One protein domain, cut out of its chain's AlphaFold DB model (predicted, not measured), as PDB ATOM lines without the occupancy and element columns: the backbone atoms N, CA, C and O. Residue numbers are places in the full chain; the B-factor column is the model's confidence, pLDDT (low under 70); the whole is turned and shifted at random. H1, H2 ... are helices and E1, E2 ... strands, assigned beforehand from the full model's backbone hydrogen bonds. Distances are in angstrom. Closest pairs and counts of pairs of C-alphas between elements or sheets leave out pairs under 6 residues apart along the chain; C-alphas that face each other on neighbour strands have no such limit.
ATOM      1  N   MET A  91     228.701 189.596 205.219       87.44
ATOM      2  CA  MET A  91     228.902 190.148 206.558       87.44
ATOM      3  C   MET A  91     227.613 190.013 207.358       87.44
ATOM      4  O   MET A  91     226.529 190.060 206.785       87.44
ATOM      5  N   SER A  92     227.730 189.880 208.675       89.31
ATOM      6  CA  SER A  92     226.630 189.914 209.643       89.31
ATOM      7  C   SER A  92     227.054 190.628 210.911       89.31
ATOM      8  O   SER A  92     228.214 190.573 211.296       89.31
ATOM      9  N   ARG A  93     226.121 191.318 211.549       91.81
ATOM     10  CA  ARG A  93     226.270 191.912 212.873       91.81
ATOM     11  C   ARG A  93     225.450 191.102 213.862       91.81
ATOM     12  O   ARG A  93     224.414 190.554 213.504       91.81
ATOM     13  N   MET A  94     225.874 191.060 215.110       92.75
ATOM     14  CA  MET A  94     225.112 190.455 216.206       92.75
ATOM     15  C   MET A  94     225.379 191.200 217.505       92.75
ATOM     16  O   MET A  94     226.337 191.966 217.592       92.75
ATOM     17  N   SER A  95     224.542 190.973 218.515       92.62
ATOM     18  CA  SER A  95     224.799 191.480 219.865       92.62
ATOM     19  C   SER A  95     226.109 190.910 220.412       92.62
ATOM     20  O   SER A  95     226.324 189.694 220.367       92.62
ATOM     21  N   ARG A  96     226.968 191.783 220.952       91.00
ATOM     22  CA  ARG A  96     228.213 191.381 221.617       91.00
ATOM     23  C   ARG A  96     227.941 190.513 222.843       91.00
ATOM     24  O   ARG A  96     228.565 189.467 222.989       91.00
ATOM     25  N   ASP A  97     226.986 190.907 223.680       88.94
ATOM     26  CA  ASP A  97     226.667 190.173 224.908       88.94
ATOM     27  C   ASP A  97     226.115 188.779 224.600       88.94
ATOM     28  O   ASP A  97     226.520 187.794 225.217       88.94
ATOM     29  N   SER A  98     225.263 188.663 223.576       89.75
ATOM     30  CA  SER A  98     224.795 187.352 223.115       89.75
ATOM     31  C   SER A  98     225.940 186.509 222.547       89.75
ATOM     32  O   SER A  98     225.956 185.293 222.750       89.75
ATOM     33  N   PHE A  99     226.880 187.128 221.820       91.75
ATOM     34  CA  PHE A  99     228.017 186.426 221.222       91.75
ATOM     35  C   PHE A  99     228.930 185.841 222.297       91.75
ATOM     36  O   PHE A  99     229.186 184.641 222.268       91.75
ATOM     37  N   LEU A 100     229.338 186.650 223.278       88.12
ATOM     38  CA  LEU A 100     230.194 186.212 224.385       88.12
ATOM     39  C   LEU A 100     229.491 185.221 225.328       88.12
ATOM     40  O   LEU A 100     230.154 184.403 225.954       88.12
ATOM     41  N   GLY A 101     228.157 185.246 225.402       84.62
ATOM     42  CA  GLY A 101     227.382 184.221 226.106       84.62
ATOM     43  C   GLY A 101     227.273 182.886 225.356       84.62
ATOM     44  O   GLY A 101     227.033 181.856 225.980       84.62
ATOM     45  N   THR A 102     227.439 182.886 224.028       88.50
ATOM     46  CA  THR A 102     227.370 181.670 223.191       88.50
ATOM     47  C   THR A 102     228.752 181.061 222.966       88.50
ATOM     48  O   THR A 102     228.922 179.846 223.048       88.50
ATOM     49  N   PHE A 103     229.738 181.905 222.670       86.62
ATOM     50  CA  PHE A 103     231.128 181.531 222.467       86.62
ATOM     51  C   PHE A 103     231.935 182.013 223.660       86.62
ATOM     52  O   PHE A 103     232.267 183.195 223.762       86.62
ATOM     53  N   ASP A 104     232.270 181.085 224.550       82.25
ATOM     54  CA  ASP A 104     233.198 181.389 225.625       82.25
ATOM     55  C   ASP A 104     234.621 181.477 225.068       82.25
ATOM     56  O   ASP A 104     235.292 180.475 224.813       82.25
ATOM     57  N   VAL A 105     235.064 182.712 224.861       83.12
ATOM     58  CA  VAL A 105     236.410 183.039 224.383       83.12
ATOM     59  C   VAL A 105     237.442 183.072 225.521       83.12
ATOM     60  O   VAL A 105     238.552 183.559 225.328       83.12
ATOM     61  N   GLY A 106     237.080 182.584 226.714       75.75
ATOM     62  CA  GLY A 106     237.922 182.521 227.912       75.75
ATOM     63  C   GLY A 106     238.052 183.843 228.670       75.75
ATOM     64  O   GLY A 106     238.682 183.897 229.730       75.75
ATOM     65  N   MET A 107     237.421 184.890 228.144       77.25
ATOM     66  CA  MET A 107     237.382 186.242 228.684       77.25
ATOM     67  C   MET A 107     236.119 186.485 229.491       77.25
ATOM     68  O   MET A 107     235.097 185.830 229.297       77.25
ATOM     69  N   GLY A 108     236.178 187.488 230.358       69.88
ATOM     70  CA  GLY A 108     234.982 188.012 230.987       69.88
ATOM     71  C   GLY A 108     234.214 189.013 230.117       69.88
ATOM     72  O   GLY A 108     234.795 189.680 229.255       69.88
ATOM     73  N   ASN A 109     232.910 189.158 230.361       78.56
ATOM     74  CA  ASN A 109     232.086 190.173 229.706       78.56
ATOM     75  C   ASN A 109     232.111 191.531 230.444       78.56
ATOM     76  O   ASN A 109     231.401 191.728 231.424       78.56
ATOM     77  N   TYR A 110     232.848 192.507 229.901       72.94
ATOM     78  CA  TYR A 110     232.934 193.888 230.418       72.94
ATOM     79  C   TYR A 110     231.708 194.791 230.149       72.94
ATOM     80  O   TYR A 110     231.769 195.995 230.391       72.94
ATOM     81  N   GLY A 111     230.608 194.240 229.633       75.38
ATOM     82  CA  GLY A 111     229.424 195.006 229.243       75.38
ATOM     83  C   GLY A 111     229.579 195.754 227.913       75.38
ATOM     84  O   GLY A 111     230.675 195.927 227.375       75.38
ATOM     85  N   SER A 112     228.442 196.157 227.351       82.12
ATOM     86  CA  SER A 112     228.356 196.862 226.070       82.12
ATOM     87  C   SER A 112     228.197 198.371 226.280       82.12
ATOM     88  O   SER A 112     227.354 198.802 227.061       82.12
ATOM     89  N   THR A 113     228.967 199.175 225.546       78.69
ATOM     90  CA  THR A 113     228.836 200.643 225.470       78.69
ATOM     91  C   THR A 113     228.503 201.080 224.044       78.69
ATOM     92  O   THR A 113     228.607 200.288 223.097       78.69
ATOM     93  N   ASP A 114     228.141 202.354 223.869       75.56
ATOM     94  CA  ASP A 114     228.002 202.960 222.543       75.56
ATOM     95  C   ASP A 114     229.304 202.786 221.749       75.56
ATOM     96  O   ASP A 114     230.390 203.121 222.220       75.56
ATOM     97  N   GLY A 115     229.200 202.195 220.556       77.12
ATOM     98  CA  GLY A 115     230.344 201.885 219.690       77.12
ATOM     99  C   GLY A 115     230.937 200.474 219.826       77.12
ATOM    100  O   GLY A 115     231.681 200.073 218.939       77.12
ATOM    101  N   ASN A 116     230.571 199.689 220.850       84.81
ATOM    102  CA  ASN A 116     231.063 198.308 221.043       84.81
ATOM    103  C   ASN A 116     229.946 197.281 221.350       84.81
ATOM    104  O   ASN A 116     230.199 196.142 221.731       84.81
ATOM    105  N   SER A 117     228.676 197.644 221.180       88.81
ATOM    106  CA  SER A 117     227.544 196.748 221.474       88.81
ATOM    107  C   SER A 117     227.323 195.631 220.444       88.81
ATOM    108  O   SER A 117     226.469 194.760 220.640       88.81
ATOM    109  N   GLN A 118     228.076 195.627 219.340       90.06
ATOM    110  CA  GLN A 118     227.890 194.695 218.231       90.06
ATOM    111  C   GLN A 118     229.191 194.008 217.821       90.06
ATOM    112  O   GLN A 118     230.250 194.624 217.787       90.06
ATOM    113  N   VAL A 119     229.083 192.737 217.443       89.88
ATOM    114  CA  VAL A 119     230.157 191.960 216.813       89.88
ATOM    115  C   VAL A 119     229.898 191.901 215.316       89.88
ATOM    116  O   VAL A 119     228.792 191.562 214.892       89.88
ATOM    117  N   LEU A 120     230.921 192.209 214.519       91.69
ATOM    118  CA  LEU A 120     230.912 192.023 213.073       91.69
ATOM    119  C   LEU A 120     231.515 190.656 212.730       91.69
ATOM    120  O   LEU A 120     232.696 190.418 212.960       91.69
ATOM    121  N   LEU A 121     230.708 189.772 212.154       88.88
ATOM    122  CA  LEU A 121     231.137 188.485 211.622       88.88
ATOM    123  C   LEU A 121     231.242 188.567 210.101       88.88
ATOM    124  O   LEU A 121     230.260 188.865 209.414       88.88
ATOM    125  N   LEU A 122     232.435 188.277 209.592       89.25
ATOM    126  CA  LEU A 122     232.714 188.193 208.164       89.25
ATOM    127  C   LEU A 122     232.631 186.739 207.712       89.25
ATOM    128  O   LEU A 122     233.293 185.863 208.262       89.25
ATOM    129  N   HIS A 123     231.821 186.504 206.690       85.38
ATOM    130  CA  HIS A 123     231.666 185.212 206.042       85.38
ATOM    131  C   HIS A 123     232.673 185.122 204.909       85.38
ATOM    132  O   HIS A 123     232.638 185.935 203.991       85.38
ATOM    133  N   THR A 124     233.573 184.150 204.971       85.56
ATOM    134  CA  THR A 124     234.667 183.999 203.998       85.56
ATOM    135  C   THR A 124     234.333 183.032 202.865       85.56
ATOM    136  O   THR A 124     235.122 182.870 201.941       85.56
ATOM    137  N   SER A 125     233.171 182.372 202.907       83.69
ATOM    138  CA  SER A 125     232.731 181.456 201.855       83.69
ATOM    139  C   SER A 125     231.214 181.455 201.704       83.69
ATOM    140  O   SER A 125     230.478 181.715 202.657       83.69
ATOM    141  N   GLN A 126     230.733 181.062 200.525       82.19
ATOM    142  CA  GLN A 126     229.299 180.906 200.276       82.19
ATOM    143  C   GLN A 126     228.651 179.866 201.205       82.19
ATOM    144  O   GLN A 126     227.477 179.979 201.556       82.19
ATOM    145  N   ALA A 127     229.423 178.862 201.633       84.75
ATOM    146  CA  ALA A 127     228.956 177.804 202.522       84.75
ATOM    147  C   ALA A 127     228.640 178.315 203.936       84.75
ATOM    148  O   ALA A 127     227.707 177.807 204.556       84.75
ATOM    149  N   SER A 128     229.358 179.334 204.426       85.88
ATOM    150  CA  SER A 128     229.133 179.893 205.766       85.88
ATOM    151  C   SER A 128     227.984 180.904 205.816       85.88
ATOM    152  O   SER A 128     227.512 181.227 206.904       85.88
ATOM    153  N   LEU A 129     227.491 181.379 204.663       83.81
ATOM    154  CA  LEU A 129     226.459 182.412 204.620       83.81
ATOM    155  C   LEU A 129     225.140 181.958 205.274       83.81
ATOM    156  O   LEU A 129     224.609 180.883 204.944       83.81
ATOM    157  N   PRO A 130     224.549 182.790 206.150       82.44
ATOM    158  CA  PRO A 130     223.259 182.505 206.762       82.44
ATOM    159  C   PRO A 130     222.153 182.449 205.699       82.44
ATOM    160  O   PRO A 130     222.258 183.035 204.624       82.44
ATOM    161  N   ARG A 131     221.067 181.716 205.981       71.69
ATOM    162  CA  ARG A 131     219.936 181.579 205.038       71.69
ATOM    163  C   ARG A 131     219.151 182.879 204.843       71.69
ATOM    164  O   ARG A 131     218.484 183.024 203.826       71.69
ATOM    165  N   GLN A 132     219.212 183.800 205.802       65.50
ATOM    166  CA  GLN A 132     218.607 185.121 205.661       65.50
ATOM    167  C   GLN A 132     219.496 185.996 204.774       65.50
ATOM    168  O   GLN A 132     220.497 186.555 205.221       65.50
ATOM    169  N   THR A 133     219.118 186.106 203.503       54.69
ATOM    170  CA  THR A 133     219.643 187.114 202.583       54.69
ATOM    171  C   THR A 133     219.124 188.488 202.973       54.69
ATOM    172  O   THR A 133     217.921 188.716 203.101       54.69
ATOM    173  N   LEU A 134     220.055 189.415 203.142       53.75
ATOM    174  CA  LEU A 134     219.763 190.814 203.361       53.75
ATOM    175  C   LEU A 134     219.374 191.542 202.081       53.75
ATOM    176  O   LEU A 134     220.175 191.627 201.153       53.75
ATOM    177  N   ASN A 135     218.249 192.239 202.137       50.50
ATOM    178  CA  ASN A 135     218.010 193.405 201.300       50.50
ATOM    179  C   ASN A 135     218.420 194.656 202.091       50.50
ATOM    180  O   ASN A 135     217.652 195.146 202.914       50.50
ATOM    181  N   GLY A 136     219.640 195.164 201.890       53.66
ATOM    182  CA  GLY A 136     220.062 196.427 202.503       53.66
ATOM    183  C   GLY A 136     221.552 196.751 202.377       53.66
ATOM    184  O   GLY A 136     222.388 195.862 202.254       53.66
ATOM    185  N   LYS A 137     221.889 198.049 202.449       59.66
ATOM    186  CA  LYS A 137     223.271 198.562 202.360       59.66
ATOM    187  C   LYS A 137     224.144 198.281 203.603       59.66
ATOM    188  O   LYS A 137     225.330 198.596 203.600       59.66
ATOM    189  N   VAL A 138     223.569 197.727 204.669       69.69
ATOM    190  CA  VAL A 138     224.209 197.534 205.980       69.69
ATOM    191  C   VAL A 138     224.115 196.063 206.354       69.69
ATOM    192  O   VAL A 138     223.039 195.497 206.213       69.69
ATOM    193  N   ALA A 139     225.195 195.467 206.869       80.50
ATOM    194  CA  ALA A 139     225.214 194.077 207.339       80.50
ATOM    195  C   ALA A 139     224.044 193.769 208.312       80.50
ATOM    196  O   ALA A 139     223.699 194.627 209.136       80.50
ATOM    197  N   PRO A 140     223.427 192.571 208.253       84.19
ATOM    198  CA  PRO A 140     222.198 192.252 208.975       84.19
ATOM    199  C   PRO A 140     222.500 192.183 210.449       84.19
ATOM    200  O   PRO A 140     223.537 191.639 210.808       84.19
ATOM    201  N   LEU A 141     221.584 192.632 211.297       87.50
ATOM    202  CA  LEU A 141     221.628 192.241 212.698       87.50
ATOM    203  C   LEU A 141     220.954 190.868 212.838       87.50
ATOM    204  O   LEU A 141     219.751 190.757 212.627       87.50
ATOM    205  N   LEU A 142     221.730 189.834 213.155       89.75
ATOM    206  CA  LEU A 142     221.274 188.456 213.327       89.75
ATOM    207  C   LEU A 142     221.436 188.005 214.779       89.75
ATOM    208  O   LEU A 142     222.255 188.539 215.534       89.75
ATOM    209  N   SER A 143     220.684 186.969 215.151       90.81
ATOM    210  CA  SER A 143     220.994 186.209 216.360       90.81
ATOM    211  C   SER A 143     222.337 185.490 216.184       90.81
ATOM    212  O   SER A 143     222.734 185.152 215.067       90.81
ATOM    213  N   VAL A 144     223.038 185.216 217.284       91.62
ATOM    214  CA  VAL A 144     224.320 184.489 217.232       91.62
ATOM    215  C   VAL A 144     224.138 183.100 216.629       91.62
ATOM    216  O   VAL A 144     224.949 182.670 215.810       91.62
ATOM    217  N   LYS A 145     223.033 182.431 216.981       91.19
ATOM    218  CA  LYS A 145     222.656 181.126 216.436       91.19
ATOM    219  C   LYS A 145     222.531 181.180 214.916       91.19
ATOM    220  O   LYS A 145     223.112 180.343 214.241       91.19
ATOM    221  N   ASP A 146     221.826 182.171 214.377       90.44
ATOM    222  CA  ASP A 146     221.610 182.276 212.931       90.44
ATOM    223  C   ASP A 146     222.874 182.719 212.192       90.44
ATOM    224  O   ASP A 146     223.177 182.191 211.122       90.44
ATOM    225  N   ALA A 147     223.641 183.644 212.778       89.06
ATOM    226  CA  ALA A 147     224.888 184.136 212.203       89.06
ATOM    227  C   ALA A 147     225.965 183.047 212.108       89.06
ATOM    228  O   ALA A 147     226.804 183.104 211.215       89.06
ATOM    229  N   THR A 148     225.945 182.060 213.007       92.56
ATOM    230  CA  THR A 148     226.980 181.016 213.094       92.56
ATOM    231  C   THR A 148     226.497 179.616 212.721       92.56
ATOM    232  O   THR A 148     227.306 178.694 212.685       92.56
ATOM    233  N   ALA A 149     225.220 179.444 212.355       90.81
ATOM    234  CA  ALA A 149     224.600 178.141 212.078       90.81
ATOM    235  C   ALA A 149     225.337 177.283 211.035       90.81
ATOM    236  O   ALA A 149     225.225 176.058 211.061       90.81
TER     237      ALA A 149
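This is residues 91 to 149 of the 528 residues of the protein "Predicted protein" of Phaeodactylum tricornutum (strain CCAP 1055/1) (UniProt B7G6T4). Little regular structure: a two-stranded antiparallel ribbon, E1 and E2, runs through the middle, with short helix H1 at one end, short helix H2 packed by E1, and two long loops reaching out at opposite ends. The 59 printed residues include two named strands and two named helices, in the order E1, H1, E2, H2; the class is mixed, with 23 residues in named elements. It is only just compact, close to loose, with a radius of gyration of the C-alphas of 12.0 A and spans of 32 by 23 by 16 A.

E2, residues 118 to 123, is 15.9 A long. E1, residues 91 to 95, is 14.0 A long and begins at C-alpha 91 (228.902, 190.148, 206.558). H1 is residues 96 to 102. H2, residues 144 to 148, ends at C-alpha 148 (226.980, 181.016, 213.094).

E1 and E2 are antiparallel at 151 degrees, with N 92 and O 121 2.8 A apart, within hydrogen-bond range. The closest C-alphas of E1 and H2, Met 94 and Val 144, are 6.1 A apart. H1 and H2 only just touch, with 3 pairs of C-alphas within 8 A, the closest Phe 99 and Val 144 at 5.8 A. In H1 and H2 every O i to N i+4 pair is within hydrogen-bond range.

The C-alphas farthest apart, Gly 106 and Asn 135, are 35.0 A apart. The printed part has no cut. The links H1 to E2 and E2 to H2 are long. The pLDDT is under 70 at residue 108 and residues 132 to 138.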